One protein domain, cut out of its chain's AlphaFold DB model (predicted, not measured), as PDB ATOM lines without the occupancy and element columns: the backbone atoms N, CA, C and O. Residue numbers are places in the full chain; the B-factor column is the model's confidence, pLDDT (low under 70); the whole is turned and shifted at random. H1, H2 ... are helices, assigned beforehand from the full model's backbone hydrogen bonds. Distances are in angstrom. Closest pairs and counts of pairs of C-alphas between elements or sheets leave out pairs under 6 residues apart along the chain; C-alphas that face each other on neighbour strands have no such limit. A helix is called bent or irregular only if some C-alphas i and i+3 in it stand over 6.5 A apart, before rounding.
ATOM      1  N   SER A 117      41.536 -40.929   7.702       96.75
ATOM      2  CA  SER A 117      42.019 -42.225   8.201       96.75
ATOM      3  C   SER A 117      42.976 -42.126   9.394       96.75
ATOM      4  O   SER A 117      43.171 -43.116  10.097       96.75
ATOM      5  N   ARG A 118      43.558 -40.946   9.634       96.06
ATOM      6  CA  ARG A 118      44.501 -40.666  10.724       96.06
ATOM      7  C   ARG A 118      43.904 -39.772  11.812       96.06
ATOM      8  O   ARG A 118      44.626 -39.340  12.705       96.06
ATOM      9  N   GLU A 119      42.599 -39.505  11.775       95.19
ATOM     10  CA  GLU A 119      41.921 -38.654  12.761       95.19
ATOM     11  C   GLU A 119      42.142 -39.153  14.197       95.19
ATOM     12  O   GLU A 119      42.464 -38.366  15.081       95.19
ATOM     13  N   LYS A 120      42.092 -40.471  14.424       96.44
ATOM     14  CA  LYS A 120      42.340 -41.061  15.752       96.44
ATOM     15  C   LYS A 120      43.763 -40.823  16.264       96.44
ATOM     16  O   LYS A 120      43.956 -40.648  17.464       96.44
ATOM     17  N   GLU A 121      44.756 -40.832  15.374       96.00
ATOM     18  CA  GLU A 121      46.146 -40.523  15.734       96.00
ATOM     19  C   GLU A 121      46.276 -39.051  16.140       96.00
ATOM     20  O   GLU A 121      46.918 -38.732  17.141       96.00
ATOM     21  N   TRP A 122      45.627 -38.164  15.380       94.25
ATOM     22  CA  TRP A 122      45.588 -36.733  15.659       94.25
ATOM     23  C   TRP A 122      44.909 -36.444  17.004       94.25
ATOM     24  O   TRP A 122      45.464 -35.718  17.830       94.25
ATOM     25  N   ASP A 123      43.765 -37.076  17.274       95.31
ATOM     26  CA  ASP A 123      43.047 -36.958  18.546       95.31
ATOM     27  C   ASP A 123      43.900 -37.402  19.725       95.31
ATOM     28  O   ASP A 123      43.993 -36.694  20.726       95.31
ATOM     29  N   ALA A 124      44.541 -38.567  19.610       95.75
ATOM     30  CA  ALA A 124      45.377 -39.106  20.673       95.75
ATOM     31  C   ALA A 124      46.535 -38.156  21.011       95.75
ATOM     32  O   ALA A 124      46.796 -37.907  22.190       95.75
ATOM     33  N   PHE A 125      47.183 -37.587  19.988       93.38
ATOM     34  CA  PHE A 125      48.252 -36.606  20.159       93.38
ATOM     35  C   PHE A 125      47.763 -35.342  20.882       93.38
ATOM     36  O   PHE A 125      48.346 -34.946  21.893       93.38
ATOM     37  N   TYR A 126      46.678 -34.720  20.409       92.25
ATOM     38  CA  TYR A 126      46.185 -33.475  21.005       92.25
ATOM     39  C   TYR A 126      45.560 -33.680  22.385       92.25
ATOM     40  O   TYR A 126      45.701 -32.808  23.237       92.25
ATOM     41  N   LEU A 127      44.931 -34.825  22.659       95.62
ATOM     42  CA  LEU A 127      44.456 -35.146  24.007       95.62
ATOM     43  C   LEU A 127      45.617 -35.278  24.992       95.62
ATOM     44  O   LEU A 127      45.539 -34.726  26.086       95.62
ATOM     45  N   ASP A 128      46.703 -35.967  24.627       94.00
ATOM     46  CA  ASP A 128      47.906 -36.023  25.469       94.00
ATOM     47  C   ASP A 128      48.489 -34.623  25.706       94.00
ATOM     48  O   ASP A 128      48.739 -34.243  26.853       94.00
ATOM     49  N   TYR A 129      48.614 -33.817  24.648       90.25
ATOM     50  CA  TYR A 129      49.057 -32.430  24.759       90.25
ATOM     51  C   TYR A 129      48.159 -31.608  25.700       90.25
ATOM     52  O   TYR A 129      48.652 -30.996  26.649       90.25
ATOM     53  N   PHE A 130      46.837 -31.636  25.515       91.88
ATOM     54  CA  PHE A 130      45.905 -30.857  26.327       91.88
ATOM     55  C   PHE A 130      45.840 -31.319  27.778       91.88
ATOM     56  O   PHE A 130      45.782 -30.472  28.666       91.88
ATOM     57  N   ARG A 131      45.947 -32.624  28.061       93.25
ATOM     58  CA  ARG A 131      46.082 -33.114  29.444       93.25
ATOM     59  C   ARG A 131      47.309 -32.510  30.126       93.25
ATOM     60  O   ARG A 131      47.226 -32.111  31.285       93.25
ATOM     61  N   ARG A 132      48.444 -32.401  29.422       89.69
ATOM     62  CA  ARG A 132      49.663 -31.771  29.967       89.69
ATOM     63  C   ARG A 132      49.479 -30.279  30.214       89.69
ATOM     64  O   ARG A 132      49.894 -29.815  31.273       89.69
ATOM     65  N   VAL A 133      48.849 -29.565  29.281       85.81
ATOM     66  CA  VAL A 133      48.552 -28.128  29.412       85.81
ATOM     67  C   VAL A 133      47.613 -27.865  30.591       85.81
ATOM     68  O   VAL A 133      47.875 -26.981  31.397       85.81
ATOM     69  N   VAL A 134      46.550 -28.659  30.742       87.19
ATOM     70  CA  VAL A 134      45.584 -28.522  31.845       87.19
ATOM     71  C   VAL A 134      46.227 -28.828  33.202       87.19
ATOM     72  O   VAL A 134      45.917 -28.163  34.186       87.19
ATOM     73  N   ARG A 135      47.139 -29.809  33.264       86.88
ATOM     74  CA  ARG A 135      47.885 -30.146  34.490       86.88
ATOM     75  C   ARG A 135      48.927 -29.095  34.874       86.88
ATOM     76  O   ARG A 135      49.225 -28.959  36.055       86.88
ATOM     77  N   ASN A 136      49.493 -28.391  33.896       83.81
ATOM     78  CA  ASN A 136      50.577 -27.431  34.095       83.81
ATOM     79  C   ASN A 136      50.184 -26.067  33.514       83.81
ATOM     80  O   ASN A 136      50.704 -25.673  32.465       83.81
ATOM     81  N   PRO A 137      49.241 -25.352  34.150       75.31
ATOM     82  CA  PRO A 137      48.838 -24.048  33.663       75.31
ATOM     83  C   PRO A 137      49.984 -23.027  33.805       75.31
ATOM     84  O   PRO A 137      50.892 -23.213  34.620       75.31
ATOM     85  N   PRO A 138      49.942 -21.924  33.036       69.00
ATOM     86  CA  PRO A 138      50.947 -20.872  33.119       69.00
ATOM     87  C   PRO A 138      51.085 -20.289  34.540       69.00
ATOM     88  O   PRO A 138      50.094 -20.223  35.279       69.00
ATOM     89  N   PRO A 139      52.282 -19.798  34.918       64.31
ATOM     90  CA  PRO A 139      52.507 -19.135  36.201       64.31
ATOM     91  C   PRO A 139      51.487 -18.017  36.462       64.31
ATOM     92  O   PRO A 139      51.214 -17.198  35.588       64.31
ATOM     93  N   GLY A 140      50.925 -17.975  37.673       64.06
ATOM     94  CA  GLY A 140      49.899 -16.998  38.067       64.06
ATOM     95  C   GLY A 140      48.456 -17.502  37.957       64.06
ATOM     96  O   GLY A 140      47.555 -16.889  38.527       64.06
ATOM     97  N   VAL A 141      48.223 -18.652  37.315       65.94
ATOM     98  CA  VAL A 141      46.928 -19.343  37.358       65.94
ATOM     99  C   VAL A 141      46.933 -20.327  38.527       65.94
ATOM    100  O   VAL A 141      47.638 -21.333  38.509       65.94
ATOM    101  N   THR A 142      46.147 -20.045  39.568       57.12
ATOM    102  CA  THR A 142      45.998 -20.968  40.705       57.12
ATOM    103  C   THR A 142      44.954 -22.020  40.350       57.12
ATOM    104  O   THR A 142      43.758 -21.788  40.506       57.12
ATOM    105  N   THR A 143      45.380 -23.181  39.864       56.97
ATOM    106  CA  THR A 143      44.494 -24.348  39.810       56.97
ATOM    107  C   THR A 143      44.614 -25.109  41.120       56.97
ATOM    108  O   THR A 143      45.692 -25.594  41.463       56.97
ATOM    109  N   ALA A 144      43.502 -25.259  41.845       64.88
ATOM    110  CA  ALA A 144      43.373 -26.386  42.763       64.88
ATOM    111  C   ALA A 144      43.715 -27.672  41.987       64.88
ATOM    112  O   ALA A 144      43.410 -27.742  40.795       64.88
ATOM    113  N   LEU A 145      44.361 -28.651  42.631       68.94
ATOM    114  CA  LEU A 145      44.653 -29.950  42.016       68.94
ATOM    115  C   LEU A 145      43.365 -30.486  41.375       68.94
ATOM    116  O   LEU A 145      42.420 -30.845  42.078       68.94
ATOM    117  N   LEU A 146      43.305 -30.459  40.043       79.25
ATOM    118  CA  LEU A 146      42.155 -30.952  39.302       79.25
ATOM    119  C   LEU A 146      42.101 -32.471  39.477       79.25
ATOM    120  O   LEU A 146      43.138 -33.136  39.450       79.25
ATOM    121  N   SER A 147      40.901 -33.028  39.651       88.62
ATOM    122  CA  SER A 147      40.732 -34.480  39.580       88.62
ATOM    123  C   SER A 147      41.076 -34.977  38.173       88.62
ATOM    124  O   SER A 147      40.942 -34.236  37.197       88.62
ATOM    125  N   GLU A 148      41.474 -36.243  38.047       90.81
ATOM    126  CA  GLU A 148      41.755 -36.837  36.730       90.81
ATOM    127  C   GLU A 148      40.537 -36.763  35.793       90.81
ATOM    128  O   GLU A 148      40.691 -36.436  34.618       90.81
ATOM    129  N   ASP A 149      39.319 -36.929  36.323       92.94
ATOM    130  CA  ASP A 149      38.083 -36.751  35.548       92.94
ATOM    131  C   ASP A 149      37.932 -35.318  35.010       92.94
ATOM    132  O   ASP A 149      37.527 -35.120  33.864       92.94
ATOM    133  N   ALA A 150      38.290 -34.301  35.803       90.12
ATOM    134  CA  ALA A 150      38.241 -32.906  35.370       90.12
ATOM    135  C   ALA A 150      39.325 -32.590  34.326       90.12
ATOM    136  O   ALA A 150      39.079 -31.822  33.393       90.12
ATOM    137  N   VAL A 151      40.518 -33.186  34.448       91.31
ATOM    138  CA  VAL A 151      41.582 -33.073  33.436       91.31
ATOM    139  C   VAL A 151      41.114 -33.668  32.108       91.31
ATOM    140  O   VAL A 151      41.275 -33.032  31.066       91.31
ATOM    141  N   GLU A 152      40.499 -34.851  32.144       95.06
ATOM    142  CA  GLU A 152      39.988 -35.525  30.952       95.06
ATOM    143  C   GLU A 152      38.875 -34.722  30.270       95.06
ATOM    144  O   GLU A 152      38.948 -34.468  29.066       95.06
ATOM    145  N   GLN A 153      37.886 -34.248  31.033       94.19
ATOM    146  CA  GLN A 153      36.798 -33.418  30.504       94.19
ATOM    147  C   GLN A 153      37.325 -32.130  29.855       94.19
ATOM    148  O   GLN A 153      36.914 -31.779  28.748       94.19
ATOM    149  N   ASN A 154      38.280 -31.447  30.494       92.00
ATOM    150  CA  ASN A 154      38.886 -30.239  29.932       92.00
ATOM    151  C   ASN A 154      39.675 -30.529  28.648       92.00
ATOM    152  O   ASN A 154      39.561 -29.775  27.681       92.00
ATOM    153  N   ALA A 155      40.443 -31.621  28.603       94.12
ATOM    154  CA  ALA A 155      41.178 -32.013  27.403       94.12
ATOM    155  C   ALA A 155      40.232 -32.319  26.228       94.12
ATOM    156  O   ALA A 155      40.472 -31.867  25.106       94.12
ATOM    157  N   GLN A 156      39.122 -33.016  26.489       96.25
ATOM    158  CA  GLN A 156      38.089 -33.292  25.486       96.25
ATOM    159  C   GLN A 156      37.399 -32.011  24.999       96.25
ATOM    160  O   GLN A 156      37.207 -31.839  23.795       96.25
ATOM    161  N   HIS A 157      37.081 -31.076  25.901       94.69
ATOM    162  CA  HIS A 157      36.530 -29.771  25.528       94.69
ATOM    163  C   HIS A 157      37.496 -28.953  24.658       94.69
ATOM    164  O   HIS A 157      37.067 -28.336  23.681       94.69
ATOM    165  N   LEU A 158      38.795 -28.961  24.971       92.75
ATOM    166  CA  LEU A 158      39.813 -28.290  24.157       92.75
ATOM    167  C   LEU A 158      39.921 -28.920  22.763       92.75
ATOM    168  O   LEU A 158      39.922 -28.187  21.771       92.75
ATOM    169  N   LEU A 159      39.921 -30.255  22.672       93.88
ATOM    170  CA  LEU A 159      39.901 -30.974  21.395       93.88
ATOM    171  C   LEU A 159      38.666 -30.610  20.554       93.88
ATOM    172  O   LEU A 159      38.791 -30.287  19.371       93.88
ATOM    173  N   ALA A 160      37.477 -30.619  21.159       93.56
ATOM    174  CA  ALA A 160      36.242 -30.221  20.487       93.56
ATOM    175  C   ALA A 160      36.311 -28.762  19.999       93.56
ATOM    176  O   ALA A 160      35.994 -28.470  18.846       93.56
ATOM    177  N   SER A 161      36.831 -27.856  20.831       91.12
ATOM    178  CA  SER A 161      36.983 -26.439  20.489       91.12
ATOM    179  C   SER A 161      37.888 -26.214  19.271       91.12
ATOM    180  O   SER A 161      37.528 -25.433  18.382       91.12
ATOM    181  N   ILE A 162      39.028 -26.914  19.171       90.19
ATOM    182  CA  ILE A 162      39.933 -26.777  18.014       90.19
ATOM    183  C   ILE A 162      39.377 -27.415  16.730       90.19
ATOM    184  O   ILE A 162      39.721 -26.967  15.630       90.19
ATOM    185  N   ARG A 163      38.506 -28.427  16.846       89.31
ATOM    186  CA  ARG A 163      37.770 -29.015  15.714       89.31
ATOM    187  C   ARG A 163      36.713 -28.057  15.187       89.31
ATOM    188  O   ARG A 163      36.711 -27.739  13.999       89.31
ATOM    189  N   ASP A 164      35.885 -27.520  16.075       88.12
ATOM    190  CA  ASP A 164      34.882 -26.530  15.691       88.12
ATOM    191  C   ASP A 164      35.543 -25.258  15.143       88.12
ATOM    192  O   ASP A 164      35.035 -24.625  14.215       88.12
ATOM    193  N   GLY A 165      36.704 -24.894  15.703       86.19
ATOM    194  CA  GLY A 165      37.578 -23.841  15.196       86.19
ATOM    195  C   GLY A 165      37.912 -24.057  13.727       86.19
ATOM    196  O   GLY A 165      37.616 -23.184  12.923       86.19
TER     197      GLY A 165
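This is residues 117 to 165 of the 319 residues of an uncharacterized protein of Neorhizobium alkalisoli (UniProt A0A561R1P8). Two long helices, H1 and H2, cross as an X, one over the other, and a long loop joins them beyond one end of the pair. Residues 136 to 142 of this loop stick out, away from the crossed helices, and Gly 140 lies at one end of the longest distance in the domain. The printed part has 49 residues with two named helices, H1 then H2 along the chain, and no named strand; the class is all helix. The whole is elongated, spanning 39 by 21 by 14 A, and only just loose, close to compact, with a radius of gyration of the C-alphas of 11.7 A.

The longest helix is H1, residues 117 to 135. H2, residues 148 to 165, touches it with residues 151 to 159 alone. The closest C-alphas of the two are those of Phe 130 and Ala 155, 5.0 A apart, and the centres are 9.3 A apart. Their lines stand at a steep tilt of 53 degrees, and they run opposite ways. In H2 every O i to N i+4 pair is within hydrogen-bond range; in H1 14 of 15 are.

H1 is 29.5 A long from C-alpha 117 at (42.019, -42.225, 8.201) to C-alpha 135 at (47.885, -30.146, 34.490). It is irregular, with C-alphas 117 and 120 lying 7.6 A apart. H2 is 25.5 A long from C-alpha 148 to C-alpha 165, which is at (37.578, -23.841, 15.196).

The two C-alphas farthest apart are those of Ser 117 and Gly 140, at 39.9 A. The printed part has no cut. The link from H1 to H2, residues 136 to 147, is long, and residues 136 to 142 of it stand free. The mean pLDDT of the printed part is 87.0, and residues 138 to 145 are under 70.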